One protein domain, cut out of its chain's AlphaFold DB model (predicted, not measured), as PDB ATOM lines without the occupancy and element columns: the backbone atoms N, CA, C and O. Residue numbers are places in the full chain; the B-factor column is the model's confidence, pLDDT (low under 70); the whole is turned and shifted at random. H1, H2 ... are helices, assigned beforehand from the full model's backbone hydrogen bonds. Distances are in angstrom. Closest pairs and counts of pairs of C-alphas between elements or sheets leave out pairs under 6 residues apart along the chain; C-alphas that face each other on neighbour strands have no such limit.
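AT A GLANCE: This is residues 8 to 174 of the 179 residues of an uncharacterized protein of Acinetobacter schindleri (UniProt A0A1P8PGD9). Four long helices, H1 to H4, pack in a bundle; H5 packs on H3 with residues 135 to 146, then splays away, and short H6 lies beyond one end. H1 to H5 run up and down, each against the one before. The printed part has 167 residues, six named helices in chain order, no named strand: all helix, compact, radius of gyration of the C-alphas 17.0 A, spans 48 by 31 by 29 A.

HOW THE PARTS SIT: Start with H1, residues 8 to 34: it touches H2, residues 47 to 69, as a hairpin, closest C-alphas Val 33 and Arg 47, 5.3 A. H3, residues 73 to 95, touches H2, closest C-alphas Ala 64 and Ala 76, 4.6 A. H4, residues 104 to 130, touches H1 at a shallow tilt of 25 degrees, opposite ways, closest C-alphas Ala 24 and Gln 113, 4.8 A. H4 also touches H3, closest C-alphas Val 84 and Ala 117, 5.4 A. H5, residues 133 to 160, touches H4 only at the corner. H6, residues 168 to 173, touches no helix. Every O i to N i+4 pair is within hydrogen-bond range in H1 and H4, but 15 of 19 in H2, 11 of 19 in H3, 19 of 24 in H5 and 0 of 2 in H6, where 2 of 3 O i to N i+3 pairs are.

IN THESE COORDINATES: Find C-alpha 8 at (241.070, 270.884, 186.586); H1 runs 39.0 A from there. H5 runs 42.7 A to C-alpha 160 at (209.064, 245.388, 213.578).

THE WHOLE: The printed part has no cut; the H1 to H2 link is long, and residues 171 to 174 have pLDDT under 70.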
ATOM      1  N   SER A   8     241.298 272.033 187.468       87.56
ATOM      2  CA  SER A   8     241.070 270.884 186.586       87.56
ATOM      3  C   SER A   8     241.711 269.603 187.125       87.56
ATOM      4  O   SER A   8     241.052 268.568 187.238       87.56
ATOM      5  N   ASN A   9     242.985 269.663 187.524       92.06
ATOM      6  CA  ASN A   9     243.688 268.508 188.085       92.06
ATOM      7  C   ASN A   9     243.113 268.104 189.444       92.06
ATOM      8  O   ASN A   9     242.960 266.917 189.724       92.06
ATOM      9  N   LEU A  10     242.697 269.078 190.247       93.88
ATOM     10  CA  LEU A  10     242.030 268.830 191.518       93.88
ATOM     11  C   LEU A  10     240.698 268.092 191.356       93.88
ATOM     12  O   LEU A  10     240.436 267.129 192.073       93.88
ATOM     13  N   LEU A  11     239.877 268.486 190.380       95.31
ATOM     14  CA  LEU A  11     238.619 267.801 190.080       95.31
ATOM     15  C   LEU A  11     238.844 266.398 189.494       95.31
ATOM     16  O   LEU A  11     238.007 265.518 189.695       95.31
ATOM     17  N   LYS A  12     239.966 266.142 188.803       96.31
ATOM     18  CA  LYS A  12     240.351 264.775 188.401       96.31
ATOM     19  C   LYS A  12     240.639 263.903 189.621       96.31
ATOM     20  O   LYS A  12     240.078 262.815 189.709       96.31
ATOM     21  N   VAL A  13     241.445 264.399 190.566       97.00
ATOM     22  CA  VAL A  13     241.729 263.698 191.832       97.00
ATOM     23  C   VAL A  13     240.439 263.456 192.608       97.00
ATOM     24  O   VAL A  13     240.207 262.347 193.073       97.00
ATOM     25  N   TYR A  14     239.556 264.453 192.675       97.75
ATOM     26  CA  TYR A  14     238.289 264.330 193.391       97.75
ATOM     27  C   TYR A  14     237.383 263.247 192.798       97.75
ATOM     28  O   TYR A  14     236.867 262.404 193.524       97.75
ATOM     29  N   LYS A  15     237.244 263.205 191.467       98.38
ATOM     30  CA  LYS A  15     236.503 262.132 190.785       98.38
ATOM     31  C   LYS A  15     237.137 260.762 191.010       98.38
ATOM     32  O   LYS A  15     236.412 259.803 191.242       98.38
ATOM     33  N   ALA A  16     238.465 260.666 190.941       98.44
ATOM     34  CA  ALA A  16     239.166 259.418 191.226       98.44
ATOM     35  C   ALA A  16     238.885 258.948 192.657       98.44
ATOM     36  O   ALA A  16     238.586 257.777 192.858       98.44
ATOM     37  N   LEU A  17     238.887 259.863 193.626       98.62
ATOM     38  CA  LEU A  17     238.570 259.553 195.013       98.62
ATOM     39  C   LEU A  17     237.133 259.041 195.175       98.62
ATOM     40  O   LEU A  17     236.952 258.035 195.846       98.62
ATOM     41  N   ILE A  18     236.140 259.637 194.498       98.69
ATOM     42  CA  ILE A  18     234.754 259.124 194.488       98.69
ATOM     43  C   ILE A  18     234.705 257.672 193.989       98.69
ATOM     44  O   ILE A  18     234.051 256.832 194.606       98.69
ATOM     45  N   TRP A  19     235.420 257.356 192.903       98.69
ATOM     46  CA  TRP A  19     235.491 255.986 192.383       98.69
ATOM     47  C   TRP A  19     236.204 255.030 193.335       98.69
ATOM     48  O   TRP A  19     235.725 253.921 193.547       98.69
ATOM     49  N   ILE A  20     237.316 255.449 193.940       98.62
ATOM     50  CA  ILE A  20     238.040 254.642 194.931       98.62
ATOM     51  C   ILE A  20     237.142 254.367 196.143       98.62
ATOM     52  O   ILE A  20     237.097 253.230 196.605       98.62
ATOM     53  N   THR A  21     236.372 255.353 196.617       98.69
ATOM     54  CA  THR A  21     235.373 255.151 197.676       98.69
ATOM     55  C   THR A  21     234.306 254.150 197.246       98.69
ATOM     56  O   THR A  21     233.965 253.272 198.029       98.69
ATOM     57  N   LEU A  22     233.811 254.223 196.005       98.62
ATOM     58  CA  LEU A  22     232.848 253.243 195.499       98.62
ATOM     59  C   LEU A  22     233.441 251.831 195.460       98.62
ATOM     60  O   LEU A  22     232.774 250.893 195.874       98.62
ATOM     61  N   TYR A  23     234.684 251.655 195.010       98.25
ATOM     62  CA  TYR A  23     235.325 250.337 194.992       98.25
ATOM     63  C   TYR A  23     235.627 249.802 196.395       98.25
ATOM     64  O   TYR A  23     235.485 248.606 196.633       98.25
ATOM     65  N   ALA A  24     235.991 250.675 197.335       97.94
ATOM     66  CA  ALA A  24     236.133 250.312 198.741       97.94
ATOM     67  C   ALA A  24     234.794 249.855 199.337       97.94
ATOM     68  O   ALA A  24     234.740 248.828 200.011       97.94
ATOM     69  N   ALA A  25     233.711 250.572 199.018       97.44
ATOM     70  CA  ALA A  25     232.359 250.166 199.367       97.44
ATOM     71  C   ALA A  25     232.019 248.808 198.744       97.44
ATOM     72  O   ALA A  25     231.566 247.923 199.454       97.44
ATOM     73  N   ALA A  26     232.299 248.613 197.450       97.19
ATOM     74  CA  ALA A  26     232.047 247.361 196.735       97.19
ATOM     75  C   ALA A  26     232.721 246.169 197.417       97.19
ATOM     76  O   ALA A  26     232.095 245.128 197.578       97.19
ATOM     77  N   LEU A  27     233.985 246.323 197.825       97.00
ATOM     78  CA  LEU A  27     234.745 245.273 198.498       97.00
ATOM     79  C   LEU A  27     234.015 244.782 199.752       97.00
ATOM     80  O   LEU A  27     233.746 243.592 199.876       97.00
ATOM     81  N   HIS A  28     233.673 245.703 200.650       97.12
ATOM     82  CA  HIS A  28     232.941 245.379 201.870       97.12
ATOM     83  C   HIS A  28     231.544 244.829 201.564       97.12
ATOM     84  O   HIS A  28     231.119 243.847 202.160       97.12
ATOM     85  N   PHE A  29     230.856 245.416 200.588       94.81
ATOM     86  CA  PHE A  29     229.502 245.039 200.221       94.81
ATOM     87  C   PHE A  29     229.394 243.622 199.672       94.81
ATOM     88  O   PHE A  29     228.515 242.856 200.059       94.81
ATOM     89  N   PHE A  30     230.284 243.265 198.749       96.50
ATOM     90  CA  PHE A  30     230.291 241.934 198.174       96.50
ATOM     91  C   PHE A  30     230.789 240.905 199.190       96.50
ATOM     92  O   PHE A  30     230.209 239.822 199.232       96.50
ATOM     93  N   ASP A  31     231.765 241.231 200.050       97.56
ATOM     94  CA  ASP A  31     232.137 240.346 201.169       97.56
ATOM     95  C   ASP A  31     230.925 240.071 202.072       97.56
ATOM     96  O   ASP A  31     230.623 238.910 202.348       97.56
ATOM     97  N   ASN A  32     230.163 241.115 202.407       96.69
ATOM     98  CA  ASN A  32     228.932 241.023 203.186       96.69
ATOM     99  C   ASN A  32     227.876 240.135 202.507       96.69
ATOM    100  O   ASN A  32     227.372 239.197 203.112       96.69
ATOM    101  N   VAL A  33     227.603 240.310 201.213       97.12
ATOM    102  CA  VAL A  33     226.640 239.451 200.497       97.12
ATOM    103  C   VAL A  33     227.095 237.984 200.457       97.12
ATOM    104  O   VAL A  33     226.297 237.080 200.730       97.12
ATOM    105  N   TYR A  34     228.360 237.718 200.117       97.56
ATOM    106  CA  TYR A  34     228.874 236.349 199.974       97.56
ATOM    107  C   TYR A  34     228.988 235.622 201.315       97.56
ATOM    108  O   TYR A  34     228.649 234.439 201.404       97.56
ATOM    109  N   PHE A  35     229.416 236.327 202.361       97.31
ATOM    110  CA  PHE A  35     229.647 235.782 203.696       97.31
ATOM    111  C   PHE A  35     228.631 236.288 204.721       97.31
ATOM    112  O   PHE A  35     228.949 236.342 205.901       97.31
ATOM    113  N   PHE A  36     227.407 236.596 204.289       97.19
ATOM    114  CA  PHE A  36     226.364 237.244 205.100       97.19
ATOM    115  C   PHE A  36     226.196 236.664 206.511       97.19
ATOM    116  O   PHE A  36     226.164 237.394 207.486       97.19
ATOM    117  N   PHE A  37     226.187 235.336 206.647       95.56
ATOM    118  CA  PHE A  37     226.025 234.671 207.949       95.56
ATOM    119  C   PHE A  37     227.233 234.799 208.897       95.56
ATOM    120  O   PHE A  37     227.178 234.310 210.019       95.56
ATOM    121  N   GLN A  38     228.338 235.387 208.440       96.44
ATOM    122  CA  GLN A  38     229.522 235.703 209.245       96.44
ATOM    123  C   GLN A  38     229.530 237.165 209.705       96.44
ATOM    124  O   GLN A  38     230.406 237.541 210.482       96.44
ATOM    125  N   TYR A  39     228.612 237.989 209.195       95.81
ATOM    126  CA  TYR A  39     228.495 239.386 209.575       95.81
ATOM    127  C   TYR A  39     227.560 239.549 210.777       95.81
ATOM    128  O   TYR A  39     226.539 238.861 210.859       95.81
ATOM    129  N   PRO A  40     227.881 240.469 211.702       93.25
ATOM    130  CA  PRO A  40     226.957 240.873 212.746       93.25
ATOM    131  C   PRO A  40     225.925 241.830 212.134       93.25
ATOM    132  O   PRO A  40     226.219 242.995 211.841       93.25
ATOM    133  N   GLU A  41     224.733 241.300 211.881       92.88
ATOM    134  CA  GLU A  41     223.661 242.001 211.177       92.88
ATOM    135  C   GLU A  41     222.407 242.139 212.039       92.88
ATOM    136  O   GLU A  41     222.101 241.240 212.826       92.88
ATOM    137  N   PRO A  42     221.643 243.229 211.863       93.31
ATOM    138  CA  PRO A  42     220.348 243.364 212.504       93.31
ATOM    139  C   PRO A  42     219.330 242.364 211.946       93.31
ATOM    140  O   PRO A  42     219.409 241.935 210.792       93.31
ATOM    141  N   ALA A  43     218.301 242.061 212.736       93.94
ATOM    142  CA  ALA A  43     217.305 241.034 212.429       93.94
ATOM    143  C   ALA A  43     216.486 241.317 211.154       93.94
ATOM    144  O   ALA A  43     215.996 240.392 210.507       93.94
ATOM    145  N   TRP A  44     216.327 242.591 210.781       93.00
ATOM    146  CA  TRP A  44     215.614 243.004 209.566       93.00
ATOM    147  C   TRP A  44     216.454 242.918 208.289       93.00
ATOM    148  O   TRP A  44     215.899 243.053 207.195       93.00
ATOM    149  N   LEU A  45     217.776 242.766 208.386       94.25
ATOM    150  CA  LEU A  45     218.643 242.755 207.217       94.25
ATOM    151  C   LEU A  45     218.792 241.326 206.693       94.25
ATOM    152  O   LEU A  45     219.035 240.386 207.441       94.25
ATOM    153  N   THR A  46     218.659 241.158 205.378       95.56
ATOM    154  CA  THR A  46     218.942 239.894 204.689       95.56
ATOM    155  C   THR A  46     219.998 240.109 203.620       95.56
ATOM    156  O   THR A  46     220.208 241.234 203.157       95.56
ATOM    157  N   ARG A  47     220.611 239.020 203.151       96.38
ATOM    158  CA  ARG A  47     221.565 239.039 202.036       96.38
ATOM    159  C   ARG A  47     221.024 239.779 200.809       96.38
ATOM    160  O   ARG A  47     221.762 240.512 200.157       96.38
ATOM    161  N   GLU A  48     219.758 239.570 200.462       96.38
ATOM    162  CA  GLU A  48     219.110 240.189 199.305       96.38
ATOM    163  C   GLU A  48     218.910 241.688 199.523       96.38
ATOM    164  O   GLU A  48     219.147 242.475 198.607       96.38
ATOM    165  N   ILE A  49     218.518 242.094 200.735       94.44
ATOM    166  CA  ILE A  49     218.394 243.510 201.094       94.44
ATOM    167  C   ILE A  49     219.761 244.181 201.022       94.44
ATOM    168  O   ILE A  49     219.852 245.253 200.423       94.44
ATOM    169  N   VAL A  50     220.813 243.537 201.547       94.06
ATOM    170  CA  VAL A  50     222.190 243.988 201.332       94.06
ATOM    171  C   VAL A  50     222.410 244.114 199.835       94.06
ATOM    172  O   VAL A  50     222.498 245.231 199.378       94.06
ATOM    173  N   ALA A  51     222.338 243.064 199.017       94.75
ATOM    174  CA  ALA A  51     222.552 243.163 197.563       94.75
ATOM    175  C   ALA A  51     221.822 244.352 196.881       94.75
ATOM    176  O   ALA A  51     222.406 245.038 196.038       94.75
ATOM    177  N   LEU A  52     220.578 244.648 197.275       95.06
ATOM    178  CA  LEU A  52     219.790 245.770 196.755       95.06
ATOM    179  C   LEU A  52     220.294 247.154 197.193       95.06
ATOM    180  O   LEU A  52     220.243 248.091 196.392       95.06
ATOM    181  N   LEU A  53     220.813 247.303 198.415       92.62
ATOM    182  CA  LEU A  53     221.372 248.565 198.920       92.62
ATOM    183  C   LEU A  53     222.616 249.026 198.132       92.62
ATOM    184  O   LEU A  53     222.970 250.205 198.185       92.62
ATOM    185  N   TRP A  54     223.237 248.151 197.333       94.88
ATOM    186  CA  TRP A  54     224.369 248.501 196.470       94.88
ATOM    187  C   TRP A  54     223.965 249.507 195.397       94.88
ATOM    188  O   TRP A  54     224.700 250.443 195.081       94.88
ATOM    189  N   ILE A  55     222.771 249.314 194.833       95.88
ATOM    190  CA  ILE A  55     222.264 250.073 193.691       95.88
ATOM    191  C   ILE A  55     222.224 251.578 193.996       95.88
ATOM    192  O   ILE A  55     222.845 252.338 193.249       95.88
ATOM    193  N   PRO A  56     221.560 252.059 195.069       95.19
ATOM    194  CA  PRO A  56     221.556 253.485 195.377       95.19
ATOM    195  C   PRO A  56     222.961 254.030 195.675       95.19
ATOM    196  O   PRO A  56     223.260 255.154 195.273       95.19
ATOM    197  N   ILE A  57     223.844 253.250 196.311       95.69
ATOM    198  CA  ILE A  57     225.234 253.650 196.595       95.69
ATOM    199  C   ILE A  57     226.011 253.884 195.290       95.69
ATOM    200  O   ILE A  57     226.614 254.947 195.108       95.69
ATOM    201  N   ALA A  58     225.933 252.944 194.346       97.50
ATOM    202  CA  ALA A  58     226.548 253.076 193.030       97.50
ATOM    203  C   ALA A  58     225.964 254.261 192.244       97.50
ATOM    204  O   ALA A  58     226.714 255.080 191.707       97.50
ATOM    205  N   LEU A  59     224.636 254.417 192.231       98.06
ATOM    206  CA  LEU A  59     223.974 255.530 191.546       98.06
ATOM    207  C   LEU A  59     224.380 256.894 192.118       98.06
ATOM    208  O   LEU A  59     224.571 257.834 191.347       98.06
ATOM    209  N   MET A  60     224.562 257.018 193.437       97.88
ATOM    210  CA  MET A  60     225.059 258.252 194.055       97.88
ATOM    211  C   MET A  60     226.473 258.602 193.579       97.88
ATOM    212  O   MET A  60     226.712 259.747 193.189       97.88
ATOM    213  N   ALA A  61     227.392 257.632 193.554       98.25
ATOM    214  CA  ALA A  61     228.760 257.849 193.084       98.25
ATOM    215  C   ALA A  61     228.795 258.291 191.610       98.25
ATOM    216  O   ALA A  61     229.396 259.317 191.280       98.25
ATOM    217  N   HIS A  62     228.073 257.578 190.737       98.38
ATOM    218  CA  HIS A  62     227.927 257.950 189.327       98.38
ATOM    219  C   HIS A  62     227.340 259.357 189.174       98.38
ATOM    220  O   HIS A  62     227.917 260.209 188.495       98.38
ATOM    221  N   ARG A  63     226.233 259.649 189.868       98.38
ATOM    222  CA  ARG A  63     225.562 260.949 189.779       98.38
ATOM    223  C   ARG A  63     226.453 262.097 190.244       98.38
ATOM    224  O   ARG A  63     226.426 263.168 189.638       98.38
ATOM    225  N   ALA A  64     227.233 261.897 191.304       98.12
ATOM    226  CA  ALA A  64     228.197 262.886 191.771       98.12
ATOM    227  C   ALA A  64     229.245 263.197 190.692       98.12
ATOM    228  O   ALA A  64     229.525 264.365 190.415       98.12
ATOM    229  N   VAL A  65     229.776 262.165 190.035       98.25
ATOM    230  CA  VAL A  65     230.756 262.305 188.952       98.25
ATOM    231  C   VAL A  65     230.153 263.009 187.729       98.25
ATOM    232  O   VAL A  65     230.783 263.924 187.193       98.25
ATOM    233  N   ASP A  66     228.924 262.678 187.331       98.25
ATOM    234  CA  ASP A  66     228.216 263.337 186.221       98.25
ATOM    235  C   ASP A  66     227.989 264.833 186.479       98.25
ATOM    236  O   ASP A  66     228.152 265.676 185.590       98.25
ATOM    237  N   LEU A  67     227.632 265.193 187.713       97.88
ATOM    238  CA  LEU A  67     227.480 266.591 188.115       97.88
ATOM    239  C   LEU A  67     228.810 267.343 188.028       97.88
ATOM    240  O   LEU A  67     228.831 268.486 187.576       97.88
ATOM    241  N   ILE A  68     229.929 266.702 188.375       97.25
ATOM    242  CA  ILE A  68     231.261 267.297 188.211       97.25
ATOM    243  C   ILE A  68     231.600 267.469 186.723       97.25
ATOM    244  O   ILE A  68     232.082 268.533 186.334       97.25
ATOM    245  N   TYR A  69     231.321 266.475 185.872       96.19
ATOM    246  CA  TYR A  69     231.566 266.569 184.426       96.19
ATOM    247  C   TYR A  69     230.753 267.672 183.748       96.19
ATOM    248  O   TYR A  69     231.259 268.353 182.861       96.19
ATOM    249  N   THR A  70     229.514 267.879 184.188       96.44
ATOM    250  CA  THR A  70     228.614 268.912 183.650       96.44
ATOM    251  C   THR A  70     228.829 270.298 184.273       96.44
ATOM    252  O   THR A  70     228.034 271.205 184.039       96.44
ATOM    253  N   GLY A  71     229.883 270.481 185.079       94.44
ATOM    254  CA  GLY A  71     230.225 271.754 185.727       94.44
ATOM    255  C   GLY A  71     229.349 272.115 186.934       94.44
ATOM    256  O   GLY A  71     229.558 273.146 187.567       94.44
ATOM    257  N   LYS A  72     228.400 271.255 187.314       95.06
ATOM    258  CA  LYS A  72     227.462 271.425 188.435       95.06
ATOM    259  C   LYS A  72     228.059 270.936 189.762       95.06
ATOM    260  O   LYS A  72     227.396 270.242 190.533       95.06
ATOM    261  N   VAL A  73     229.313 271.303 190.036       94.88
ATOM    262  CA  VAL A  73     230.111 270.784 191.166       94.88
ATOM    263  C   VAL A  73     229.435 271.041 192.518       94.88
ATOM    264  O   VAL A  73     229.435 270.167 193.379       94.88
ATOM    265  N   GLU A  74     228.783 272.193 192.690       92.44
ATOM    266  CA  GLU A  74     228.106 272.539 193.947       92.44
ATOM    267  C   GLU A  74     226.997 271.551 194.327       92.44
ATOM    268  O   GLU A  74     226.838 271.207 195.498       92.44
ATOM    269  N   TYR A  75     226.261 271.048 193.333       92.69
ATOM    270  CA  TYR A  75     225.225 270.037 193.539       92.69
ATOM    271  C   TYR A  75     225.821 268.656 193.821       92.69
ATOM    272  O   TYR A  75     225.214 267.869 194.547       92.69
ATOM    273  N   ALA A  76     227.012 268.366 193.285       96.62
ATOM    274  CA  ALA A  76     227.705 267.110 193.554       96.62
ATOM    275  C   ALA A  76     228.027 266.962 195.047       96.62
ATOM    276  O   ALA A  76     227.933 265.860 195.574       96.62
ATOM    277  N   PHE A  77     228.331 268.056 195.756       96.69
ATOM    278  CA  PHE A  77     228.628 267.995 197.189       96.69
ATOM    279  C   PHE A  77     227.481 267.422 198.016       96.69
ATOM    280  O   PHE A  77     227.735 266.599 198.886       96.69
ATOM    281  N   ALA A  78     226.229 267.792 197.732       94.69
ATOM    282  CA  ALA A  78     225.083 267.238 198.454       94.69
ATOM    283  C   ALA A  78     224.983 265.713 198.270       94.69
ATOM    284  O   ALA A  78     224.814 264.983 199.243       94.69
ATOM    285  N   ILE A  79     225.174 265.231 197.037       97.00
ATOM    286  CA  ILE A  79     225.190 263.792 196.733       97.00
ATOM    287  C   ILE A  79     226.360 263.097 197.436       97.00
ATOM    288  O   ILE A  79     226.191 262.011 197.981       97.00
ATOM    289  N   ILE A  80     227.532 263.732 197.476       98.06
ATOM    290  CA  ILE A  80     228.729 263.168 198.106       98.06
ATOM    291  C   ILE A  80     228.580 263.100 199.627       98.06
ATOM    292  O   ILE A  80     228.981 262.102 200.211       98.06
ATOM    293  N   HIS A  81     227.937 264.078 200.271       97.44
ATOM    294  CA  HIS A  81     227.600 263.989 201.699       97.44
ATOM    295  C   HIS A  81     226.687 262.792 201.996       97.44
ATOM    296  O   HIS A  81     226.949 262.049 202.938       97.44
ATOM    297  N   SER A  82     225.655 262.559 201.177       96.25
ATOM    298  CA  SER A  82     224.805 261.363 201.300       96.25
ATOM    299  C   SER A  82     225.592 260.072 201.073       96.25
ATOM    300  O   SER A  82     225.446 259.120 201.835       96.25
ATOM    301  N   PHE A  83     226.462 260.050 200.064       97.94
ATOM    302  CA  PHE A  83     227.303 258.902 199.743       97.94
ATOM    303  C   PHE A  83     228.303 258.578 200.865       97.94
ATOM    304  O   PHE A  83     228.434 257.418 201.245       97.94
ATOM    305  N   VAL A  84     228.964 259.585 201.444       98.06
ATOM    306  CA  VAL A  84     229.856 259.431 202.607       98.06
ATOM    307  C   VAL A  84     229.093 258.851 203.790       98.06
ATOM    308  O   VAL A  84     229.542 257.870 204.377       98.06
ATOM    309  N   LEU A  85     227.926 259.412 204.120       96.81
ATOM    310  CA  LEU A  85     227.127 258.915 205.235       96.81
ATOM    311  C   LEU A  85     226.703 257.459 205.018       96.81
ATOM    312  O   LEU A  85     226.850 256.651 205.928       96.81
ATOM    313  N   ALA A  86     226.261 257.103 203.809       95.69
ATOM    314  CA  ALA A  86     225.934 255.720 203.464       95.69
ATOM    315  C   ALA A  86     227.128 254.770 203.665       95.69
ATOM    316  O   ALA A  86     226.951 253.641 204.109       95.69
ATOM    317  N   ASN A  87     228.353 255.234 203.399       97.62
ATOM    318  CA  ASN A  87     229.557 254.450 203.660       97.62
ATOM    319  C   ASN A  87     229.863 254.313 205.161       97.62
ATOM    320  O   ASN A  87     230.320 253.256 205.593       97.62
ATOM    321  N   TRP A  88     229.608 255.340 205.969       97.75
ATOM    322  CA  TRP A  88     229.822 255.278 207.420       97.75
ATOM    323  C   TRP A  88     228.819 254.396 208.159       97.75
ATOM    324  O   TRP A  88     229.142 253.922 209.242       97.75
ATOM    325  N   ILE A  89     227.662 254.096 207.567       93.88
ATOM    326  CA  ILE A  89     226.688 253.160 208.153       93.88
ATOM    327  C   ILE A  89     227.277 251.761 208.365       93.88
ATOM    328  O   ILE A  89     226.835 251.063 209.267       93.88
ATOM    329  N   SER A  90     228.330 251.378 207.633       94.56
ATOM    330  CA  SER A  90     229.067 250.130 207.893       94.56
ATOM    331  C   SER A  90     229.666 250.036 209.305       94.56
ATOM    332  O   SER A  90     229.830 248.940 209.822       94.56
ATOM    333  N   LEU A  91     229.930 251.162 209.980       96.00
ATOM    334  CA  LEU A  91     230.315 251.150 211.399       96.00
ATOM    335  C   LEU A  91     229.199 250.598 212.300       96.00
ATOM    336  O   LEU A  91     229.470 250.173 213.418       96.00
ATOM    337  N   GLY A  92     227.959 250.579 211.807       93.75
ATOM    338  CA  GLY A  92     226.800 250.010 212.479       93.75
ATOM    339  C   GLY A  92     226.912 248.512 212.751       93.75
ATOM    340  O   GLY A  92     226.256 248.050 213.672       93.75
ATOM    341  N   HIS A  93     227.781 247.761 212.060       95.00
ATOM    342  CA  HIS A  93     228.075 246.363 212.420       95.00
ATOM    343  C   HIS A  93     228.549 246.232 213.871       95.00
ATOM    344  O   HIS A  93     228.211 245.273 214.564       95.00
ATOM    345  N   TYR A  94     229.262 247.243 214.372       95.38
ATOM    346  CA  TYR A  94     229.709 247.263 215.757       95.38
ATOM    347  C   TYR A  94     228.595 247.615 216.751       95.38
ATOM    348  O   TYR A  94     228.835 247.594 217.948       95.38
ATOM    349  N   LEU A  95     227.371 247.902 216.298       93.25
ATOM    350  CA  LEU A  95     226.188 247.907 217.166       93.25
ATOM    351  C   LEU A  95     225.670 246.485 217.441       93.25
ATOM    352  O   LEU A  95     224.794 246.305 218.273       93.25
ATOM    353  N   PHE A  96     226.179 245.462 216.762       93.44
ATOM    354  CA  PHE A  96     225.685 244.086 216.911       93.44
ATOM    355  C   PHE A  96     226.783 243.111 217.347       93.44
ATOM    356  O   PHE A  96     226.487 242.012 217.801       93.44
ATOM    357  N   ALA A  97     228.054 243.516 217.280       93.44
ATOM    358  CA  ALA A  97     229.175 242.756 217.827       93.44
ATOM    359  C   ALA A  97     230.312 243.665 218.299       93.44
ATOM    360  O   ALA A  97     230.517 244.754 217.754       93.44
ATOM    361  N   CYS A  98     231.085 243.201 219.282       92.75
ATOM    362  CA  CYS A  98     232.361 243.821 219.623       92.75
ATOM    363  C   CYS A  98     233.344 243.669 218.448       92.75
ATOM    364  O   CYS A  98     233.418 242.584 217.867       92.75
ATOM    365  N   PRO A  99     234.144 244.697 218.097       93.56
ATOM    366  CA  PRO A  99     235.170 244.568 217.061       93.56
ATOM    367  C   PRO A  99     236.132 243.385 217.260       93.56
ATOM    368  O   PRO A  99     236.657 242.866 216.276       93.56
ATOM    369  N   GLU A 100     236.361 242.951 218.505       93.19
ATOM    370  CA  GLU A 100     237.226 241.810 218.845       93.19
ATOM    371  C   GLU A 100     236.632 240.455 218.427       93.19
ATOM    372  O   GLU A 100     237.379 239.547 218.061       93.19
ATOM    373  N   ASP A 101     235.302 240.344 218.406       92.75
ATOM    374  CA  ASP A 101     234.576 239.129 218.014       92.75
ATOM    375  C   ASP A 101     234.312 239.069 216.500       92.75
ATOM    376  O   ASP A 101     233.980 238.021 215.939       92.75
ATOM    377  N   VAL A 102     234.475 240.200 215.810       95.50
ATOM    378  CA  VAL A 102     234.297 240.312 214.364       95.50
ATOM    379  C   VAL A 102     235.531 239.782 213.634       95.50
ATOM    380  O   VAL A 102     236.675 240.116 213.949       95.50
ATOM    381  N   LEU A 103     235.308 238.980 212.587       97.25
ATOM    382  CA  LEU A 103     236.397 238.422 211.788       97.25
ATOM    383  C   LEU A 103     237.333 239.531 211.263       97.25
ATOM    384  O   LEU A 103     236.852 240.521 210.699       97.25
ATOM    385  N   PRO A 104     238.669 239.345 211.305       97.69
ATOM    386  CA  PRO A 104     239.623 240.367 210.868       97.69
ATOM    387  C   PRO A 104     239.382 240.892 209.448       97.69
ATOM    388  O   PRO A 104     239.548 242.080 209.189       97.69
ATOM    389  N   ARG A 105     238.947 240.025 208.526       97.62
ATOM    390  CA  ARG A 105     238.593 240.405 207.149       97.62
ATOM    391  C   ARG A 105     237.479 241.457 207.106       97.62
ATOM    392  O   ARG A 105     237.592 242.415 206.346       97.62
ATOM    393  N   ILE A 106     236.447 241.288 207.933       97.81
ATOM    394  CA  ILE A 106     235.296 242.195 208.018       97.81
ATOM    395  C   ILE A 106     235.748 243.536 208.598       97.81
ATOM    396  O   ILE A 106     235.518 244.576 207.982       97.81
ATOM    397  N   ASN A 107     236.492 243.504 209.710       98.06
ATOM    398  CA  ASN A 107     237.087 244.697 210.320       98.06
ATOM    399  C   ASN A 107     237.931 245.493 209.312       98.06
ATOM    400  O   ASN A 107     237.784 246.708 209.191       98.06
ATOM    401  N   ILE A 108     238.783 244.809 208.540       98.25
ATOM    402  CA  ILE A 108     239.613 245.427 207.498       98.25
ATOM    403  C   ILE A 108     238.745 246.038 206.392       98.25
ATOM    404  O   ILE A 108     239.011 247.161 205.966       98.25
ATOM    405  N   ALA A 109     237.709 245.337 205.930       98.00
ATOM    406  CA  ALA A 109     236.822 245.836 204.884       98.00
ATOM    407  C   ALA A 109     236.068 247.104 205.329       98.00
ATOM    408  O   ALA A 109     236.088 248.111 204.615       98.00
ATOM    409  N   ILE A 110     235.492 247.093 206.539       97.94
ATOM    410  CA  ILE A 110     234.842 248.262 207.157       97.94
ATOM    411  C   ILE A 110     235.852 249.403 207.312       97.94
ATOM    412  O   ILE A 110     235.562 250.545 206.947       97.94
ATOM    413  N   PHE A 111     237.060 249.119 207.807       98.31
ATOM    414  CA  PHE A 111     238.105 250.124 207.997       98.31
ATOM    415  C   PHE A 111     238.518 250.791 206.680       98.31
ATOM    416  O   PHE A 111     238.592 252.018 206.611       98.31
ATOM    417  N   ILE A 112     238.747 250.012 205.619       98.38
ATOM    418  CA  ILE A 112     239.099 250.534 204.292       98.38
ATOM    419  C   ILE A 112     237.965 251.413 203.752       98.38
ATOM    420  O   ILE A 112     238.216 252.556 203.358       98.38
ATOM    421  N   GLN A 113     236.722 250.920 203.773       98.25
ATOM    422  CA  GLN A 113     235.546 251.665 203.310       98.25
ATOM    423  C   GLN A 113     235.404 253.005 204.046       98.25
ATOM    424  O   GLN A 113     235.324 254.069 203.425       98.25
ATOM    425  N   THR A 114     235.391 252.965 205.377       98.38
ATOM    426  CA  THR A 114     235.132 254.135 206.227       98.38
ATOM    427  C   THR A 114     236.277 255.142 206.194       98.38
ATOM    428  O   THR A 114     236.026 256.350 206.163       98.38
ATOM    429  N   SER A 115     237.527 254.680 206.117       98.62
ATOM    430  CA  SER A 115     238.700 255.553 206.007       98.62
ATOM    431  C   SER A 115     238.716 256.300 204.680       98.62
ATOM    432  O   SER A 115     238.877 257.521 204.657       98.62
ATOM    433  N   ILE A 116     238.482 255.607 203.562       98.56
ATOM    434  CA  ILE A 116     238.463 256.236 202.237       98.56
ATOM    435  C   ILE A 116     237.274 257.202 202.114       98.56
ATOM    436  O   ILE A 116     237.433 258.299 201.573       98.56
ATOM    437  N   ALA A 117     236.104 256.854 202.661       98.62
ATOM    438  CA  ALA A 117     234.960 257.766 202.735       98.62
ATOM    439  C   ALA A 117     235.270 259.022 203.570       98.62
ATOM    440  O   ALA A 117     234.896 260.127 203.179       98.62
ATOM    441  N   SER A 118     236.012 258.883 204.671       98.69
ATOM    442  CA  SER A 118     236.459 260.019 205.490       98.69
ATOM    443  C   SER A 118     237.437 260.928 204.742       98.69
ATOM    444  O   SER A 118     237.317 262.150 204.812       98.69
ATOM    445  N   VAL A 119     238.366 260.365 203.965       98.69
ATOM    446  CA  VAL A 119     239.261 261.156 203.100       98.69
ATOM    447  C   VAL A 119     238.457 261.913 202.038       98.69
ATOM    448  O   VAL A 119     238.698 263.105 201.826       98.69
ATOM    449  N   LEU A 120     237.462 261.265 201.417       98.75
ATOM    450  CA  LEU A 120     236.543 261.921 200.482       98.75
ATOM    451  C   LEU A 120     235.807 263.080 201.153       98.75
ATOM    452  O   LEU A 120     235.810 264.183 200.615       98.75
ATOM    453  N   PHE A 121     235.258 262.863 202.347       98.44
ATOM    454  CA  PHE A 121     234.569 263.889 203.123       98.44
ATOM    455  C   PHE A 121     235.457 265.099 203.432       98.44
ATOM    456  O   PHE A 121     235.047 266.239 203.211       98.44
ATOM    457  N   ILE A 122     236.693 264.873 203.883       98.31
ATOM    458  CA  ILE A 122     237.653 265.949 204.163       98.31
ATOM    459  C   ILE A 122     237.941 266.748 202.888       98.31
ATOM    460  O   ILE A 122     237.902 267.981 202.908       98.31
ATOM    461  N   MET A 123     238.176 266.068 201.762       97.88
ATOM    462  CA  MET A 123     238.402 266.729 200.477       97.88
ATOM    463  C   MET A 123     237.166 267.515 200.015       97.88
ATOM    464  O   MET A 123     237.306 268.636 199.521       97.88
ATOM    465  N   THR A 124     235.963 266.968 200.212       97.62
ATOM    466  CA  THR A 124     234.689 267.647 199.952       97.62
ATOM    467  C   THR A 124     234.591 268.938 200.754       97.62
ATOM    468  O   THR A 124     234.402 269.998 200.163       97.62
ATOM    469  N   LEU A 125     234.781 268.884 202.075       96.75
ATOM    470  CA  LEU A 125     234.729 270.068 202.933       96.75
ATOM    471  C   LEU A 125     235.770 271.109 202.522       96.75
ATOM    472  O   LEU A 125     235.448 272.289 202.396       96.75
ATOM    473  N   TRP A 126     237.001 270.677 202.257       96.62
ATOM    474  CA  TRP A 126     238.066 271.576 201.832       96.62
ATOM    475  C   TRP A 126     237.736 272.272 200.503       96.62
ATOM    476  O   TRP A 126     237.906 273.489 200.391       96.62
ATOM    477  N   LEU A 127     237.193 271.550 199.515       96.00
ATOM    478  CA  LEU A 127     236.725 272.130 198.249       96.00
ATOM    479  C   LEU A 127     235.572 273.115 198.455       96.00
ATOM    480  O   LEU A 127     235.574 274.195 197.860       96.00
ATOM    481  N   GLN A 128     234.605 272.767 199.303       95.19
ATOM    482  CA  GLN A 128     233.482 273.643 199.619       95.19
ATOM    483  C   GLN A 128     233.951 274.934 200.285       95.19
ATOM    484  O   GLN A 128     233.493 276.001 199.907       95.19
ATOM    485  N   ILE A 129     234.899 274.874 201.217       95.19
ATOM    486  CA  ILE A 129     235.383 276.063 201.929       95.19
ATOM    487  C   ILE A 129     236.265 276.936 201.028       95.19
ATOM    488  O   ILE A 129     236.122 278.156 201.023       95.19
ATOM    489  N   THR A 130     237.174 276.331 200.258       94.25
ATOM    490  CA  THR A 130     238.225 277.081 199.545       94.25
ATOM    491  C   THR A 130     237.865 277.469 198.114       94.25
ATOM    492  O   THR A 130     238.397 278.453 197.603       94.25
ATOM    493  N   ARG A 131     236.998 276.702 197.437       94.25
ATOM    494  CA  ARG A 131     236.682 276.882 196.007       94.25
ATOM    495  C   ARG A 131     235.203 277.143 195.737       94.25
ATOM    496  O   ARG A 131     234.898 277.851 194.785       94.25
ATOM    497  N   TYR A 132     234.307 276.612 196.570       94.44
ATOM    498  CA  TYR A 132     232.855 276.698 196.372       94.44
ATOM    499  C   TYR A 132     232.095 277.117 197.647       94.44
ATOM    500  O   TYR A 132     231.174 276.407 198.069       94.44
ATOM    501  N   PRO A 133     232.435 278.256 198.282       93.50
ATOM    502  CA  PRO A 133     231.889 278.635 199.593       93.50
ATOM    503  C   PRO A 133     230.369 278.811 199.589       93.50
ATOM    504  O   PRO A 133     229.707 278.548 200.592       93.50
ATOM    505  N   GLN A 134     229.780 279.174 198.446       90.56
ATOM    506  CA  GLN A 134     228.327 279.289 198.299       90.56
ATOM    507  C   GLN A 134     227.601 277.951 198.497       90.56
ATOM    508  O   GLN A 134     226.438 277.938 198.902       90.56
ATOM    509  N   SER A 135     228.286 276.825 198.278       92.06
ATOM    510  CA  SER A 135     227.721 275.488 198.458       92.06
ATOM    511  C   SER A 135     227.623 275.048 199.926       92.06
ATOM    512  O   SER A 135     226.851 274.143 200.244       92.06
ATOM    513  N   VAL A 136     228.355 275.695 200.844       89.88
ATOM    514  CA  VAL A 136     228.401 275.334 202.276       89.88
ATOM    515  C   VAL A 136     227.014 275.407 202.919       89.88
ATOM    516  O   VAL A 136     226.668 274.582 203.766       89.88
ATOM    517  N   ARG A 137     226.159 276.327 202.452       88.50
ATOM    518  CA  ARG A 137     224.770 276.465 202.925       88.50
ATOM    519  C   ARG A 137     223.930 275.197 202.743       88.50
ATOM    520  O   ARG A 137     222.940 275.019 203.448       88.50
ATOM    521  N   TYR A 138     224.313 274.316 201.818       84.25
ATOM    522  CA  TYR A 138     223.599 273.070 201.542       84.25
ATOM    523  C   TYR A 138     224.034 271.905 202.440       84.25
ATOM    524  O   TYR A 138     223.336 270.892 202.472       84.25
ATOM    525  N   ILE A 139     225.129 272.031 203.200       88.75
ATOM    526  CA  ILE A 139     225.651 270.949 204.051       88.75
ATOM    527  C   ILE A 139     224.637 270.597 205.143       88.75
ATOM    528  O   ILE A 139     224.114 269.485 205.166       88.75
ATOM    529  N   LYS A 140     224.301 271.561 206.008       89.25
ATOM    530  CA  LYS A 140     223.383 271.359 207.141       89.25
ATOM    531  C   LYS A 140     222.040 270.722 206.743       89.25
ATOM    532  O   LYS A 140     221.678 269.721 207.359       89.25
ATOM    533  N   PRO A 141     221.292 271.233 205.742       92.19
ATOM    534  CA  PRO A 141     220.020 270.620 205.369       92.19
ATOM    535  C   PRO A 141     220.186 269.222 204.764       92.19
ATOM    536  O   PRO A 141     219.308 268.388 204.956       92.19
ATOM    537  N   THR A 142     221.288 268.946 204.060       92.06
ATOM    538  CA  THR A 142     221.565 267.610 203.506       92.06
ATOM    539  C   THR A 142     221.795 266.600 204.625       92.06
ATOM    540  O   THR A 142     221.126 265.571 204.670       92.06
ATOM    541  N   TRP A 143     222.669 266.927 205.580       94.19
ATOM    542  CA  TRP A 143     222.946 266.067 206.732       94.19
ATOM    543  C   TRP A 143     221.710 265.836 207.593       94.19
ATOM    544  O   TRP A 143     221.418 264.693 207.922       94.19
ATOM    545  N   LEU A 144     220.939 266.888 207.892       94.88
ATOM    546  CA  LEU A 144     219.708 266.749 208.670       94.88
ATOM    547  C   LEU A 144     218.716 265.797 207.990       94.88
ATOM    548  O   LEU A 144     218.170 264.921 208.649       94.88
ATOM    549  N   LYS A 145     218.505 265.947 206.675       93.50
ATOM    550  CA  LYS A 145     217.609 265.069 205.910       93.50
ATOM    551  C   LYS A 145     218.090 263.625 205.916       93.50
ATOM    552  O   LYS A 145     217.286 262.736 206.170       93.50
ATOM    553  N   ASN A 146     219.377 263.393 205.652       93.25
ATOM    554  CA  ASN A 146     219.896 262.032 205.594       93.25
ATOM    555  C   ASN A 146     219.869 261.360 206.973       93.25
ATOM    556  O   ASN A 146     219.410 260.229 207.075       93.25
ATOM    557  N   ILE A 147     220.305 262.055 208.032       93.69
ATOM    558  CA  ILE A 147     220.252 261.535 209.405       93.69
ATOM    559  C   ILE A 147     218.805 261.220 209.781       93.69
ATOM    560  O   ILE A 147     218.529 260.111 210.216       93.69
ATOM    561  N   ALA A 148     217.872 262.152 209.558       94.88
ATOM    562  CA  ALA A 148     216.462 261.921 209.861       94.88
ATOM    563  C   ALA A 148     215.909 260.706 209.103       94.88
ATOM    564  O   ALA A 148     215.245 259.871 209.704       94.88
ATOM    565  N   MET A 149     216.216 260.577 207.809       93.62
ATOM    566  CA  MET A 149     215.813 259.429 206.997       93.62
ATOM    567  C   MET A 149     216.339 258.110 207.576       93.62
ATOM    568  O   MET A 149     215.550 257.188 207.763       93.62
ATOM    569  N   TYR A 150     217.636 258.020 207.890       90.69
ATOM    570  CA  TYR A 150     218.222 256.801 208.453       90.69
ATOM    571  C   TYR A 150     217.690 256.495 209.852       90.69
ATOM    572  O   TYR A 150     217.318 255.358 210.108       90.69
ATOM    573  N   CYS A 151     217.580 257.491 210.733       92.50
ATOM    574  CA  CYS A 151     217.019 257.299 212.070       92.50
ATOM    575  C   CYS A 151     215.572 256.804 212.006       92.50
ATOM    576  O   CYS A 151     215.238 255.837 212.678       92.50
ATOM    577  N   ILE A 152     214.720 257.430 211.186       94.31
ATOM    578  CA  ILE A 152     213.321 257.010 211.027       94.31
ATOM    579  C   ILE A 152     213.255 255.585 210.476       94.31
ATOM    580  O   ILE A 152     212.505 254.769 211.004       94.31
ATOM    581  N   LEU A 153     214.046 255.277 209.446       90.81
ATOM    582  CA  LEU A 153     214.083 253.942 208.855       90.81
ATOM    583  C   LEU A 153     214.511 252.887 209.883       90.81
ATOM    584  O   LEU A 153     213.815 251.891 210.035       90.81
ATOM    585  N   ILE A 154     215.601 253.129 210.615       90.88
ATOM    586  CA  ILE A 154     216.107 252.217 211.648       90.88
ATOM    587  C   ILE A 154     215.064 252.034 212.755       90.88
ATOM    588  O   ILE A 154     214.770 250.902 213.110       90.88
ATOM    589  N   ILE A 155     214.441 253.110 213.247       93.31
ATOM    590  CA  ILE A 155     213.394 253.022 214.278       93.31
ATOM    591  C   ILE A 155     212.230 252.148 213.804       93.31
ATOM    592  O   ILE A 155     211.758 251.302 214.558       93.31
ATOM    593  N   ILE A 156     211.761 252.341 212.568       94.19
ATOM    594  CA  ILE A 156     210.668 251.536 212.007       94.19
ATOM    595  C   ILE A 156     211.083 250.066 211.914       94.19
ATOM    596  O   ILE A 156     210.326 249.200 212.344       94.19
ATOM    597  N   LEU A 157     212.269 249.787 211.370       92.38
ATOM    598  CA  LEU A 157     212.752 248.423 211.171       92.38
ATOM    599  C   LEU A 157     212.961 247.692 212.502       92.38
ATOM    600  O   LEU A 157     212.433 246.597 212.661       92.38
ATOM    601  N   GLU A 158     213.613 248.323 213.478       92.81
ATOM    602  CA  GLU A 158     213.827 247.770 214.823       92.81
ATOM    603  C   GLU A 158     212.521 247.601 215.616       92.81
ATOM    604  O   GLU A 158     212.415 246.723 216.465       92.81
ATOM    605  N   SER A 159     211.487 248.399 215.326       92.75
ATOM    606  CA  SER A 159     210.166 248.227 215.955       92.75
ATOM    607  C   SER A 159     209.409 247.001 215.434       92.75
ATOM    608  O   SER A 159     208.501 246.514 216.107       92.75
ATOM    609  N   ILE A 160     209.730 246.530 214.224       94.12
ATOM    610  CA  ILE A 160     209.064 245.388 213.578       94.12
ATOM    611  C   ILE A 160     209.899 244.112 213.744       94.12
ATOM    612  O   ILE A 160     209.348 243.047 214.013       94.12
ATOM    613  N   PHE A 161     211.219 244.228 213.601       92.62
ATOM    614  CA  PHE A 161     212.190 243.142 213.699       92.62
ATOM    615  C   PHE A 161     213.309 243.573 214.657       92.62
ATOM    616  O   PHE A 161     214.342 244.072 214.203       92.62
ATOM    617  N   PRO A 162     213.088 243.452 215.974       92.31
ATOM    618  CA  PRO A 162     214.062 243.891 216.959       92.31
ATOM    619  C   PRO A 162     215.343 243.064 216.854       92.31
ATOM    620  O   PRO A 162     215.295 241.833 216.800       92.31
ATOM    621  N   SER A 163     216.473 243.758 216.827       92.94
ATOM    622  CA  SER A 163     217.808 243.171 216.788       92.94
ATOM    623  C   SER A 163     218.401 243.018 218.188       92.94
ATOM    624  O   SER A 163     218.103 243.798 219.096       92.94
ATOM    625  N   ASP A 164     219.310 242.058 218.342       90.00
ATOM    626  CA  ASP A 164     220.101 241.895 219.560       90.00
ATOM    627  C   ASP A 164     221.315 242.833 219.517       90.00
ATOM    628  O   ASP A 164     222.340 242.551 218.896       90.00
ATOM    629  N   PHE A 165     221.182 243.991 220.161       89.62
ATOM    630  CA  PHE A 165     222.284 244.931 220.333       89.62
ATOM    631  C   PHE A 165     223.301 244.372 221.330       89.62
ATOM    632  O   PHE A 165     222.933 243.911 222.411       89.62
ATOM    633  N   HIS A 166     224.586 244.460 220.992       88.44
ATOM    634  CA  HIS A 166     225.647 244.138 221.945       88.44
ATOM    635  C   HIS A 166     225.711 245.191 223.069       88.44
ATOM    636  O   HIS A 166     225.128 246.261 222.993       88.44
ATOM    637  N   ASP A 167     226.434 244.935 224.146       87.44
ATOM    638  CA  ASP A 167     226.628 245.881 225.253       87.44
ATOM    639  C   ASP A 167     228.065 246.417 225.363       87.44
ATOM    640  O   ASP A 167     228.367 247.184 226.283       87.44
ATOM    641  N   TRP A 168     228.960 246.073 224.422       87.19
ATOM    642  CA  TRP A 168     230.396 246.350 224.558       87.19
ATOM    643  C   TRP A 168     230.679 247.851 224.673       87.19
ATOM    644  O   TRP A 168     231.607 248.254 225.370       87.19
ATOM    645  N   TRP A 169     229.829 248.696 224.086       83.56
ATOM    646  CA  TRP A 169     229.954 250.152 224.154       83.56
ATOM    647  C   TRP A 169     229.446 250.794 225.457       83.56
ATOM    648  O   TRP A 169     229.444 252.020 225.595       83.56
ATOM    649  N   TYR A 170     229.008 249.990 226.424       80.38
ATOM    650  CA  TYR A 170     228.733 250.423 227.793       80.38
ATOM    651  C   TYR A 170     229.647 249.739 228.814       80.38
ATOM    652  O   TYR A 170     229.597 250.088 229.991       80.38
ATOM    653  N   THR A 171     230.521 248.818 228.395       69.38
ATOM    654  CA  THR A 171     231.420 248.095 229.314       69.38
ATOM    655  C   THR A 171     232.399 249.026 230.027       69.38
ATOM    656  O   THR A 171     232.671 248.836 231.204       69.38
ATOM    657  N   TRP A 172     232.828 250.121 229.393       65.81
ATOM    658  CA  TRP A 172     233.620 251.176 230.045       65.81
ATOM    659  C   TRP A 172     232.838 252.038 231.054       65.81
ATOM    660  O   TRP A 172     233.438 252.864 231.739       65.81
ATOM    661  N   LEU A 173     231.511 251.890 231.141       65.81
ATOM    662  CA  LEU A 173     230.678 252.526 232.172       65.81
ATOM    663  C   LEU A 173     230.450 251.611 233.383       65.81
ATOM    664  O   LEU A 173     229.975 252.093 234.411       65.81
ATOM    665  N   ILE A 174     230.775 250.319 233.277       61.88
ATOM    666  CA  ILE A 174     230.633 249.345 234.358       61.88
ATOM    667  C   ILE A 174     232.022 249.136 234.980       61.88
ATOM    668  O   ILE A 174     232.931 248.673 234.291       61.88
TER     669      ILE A 174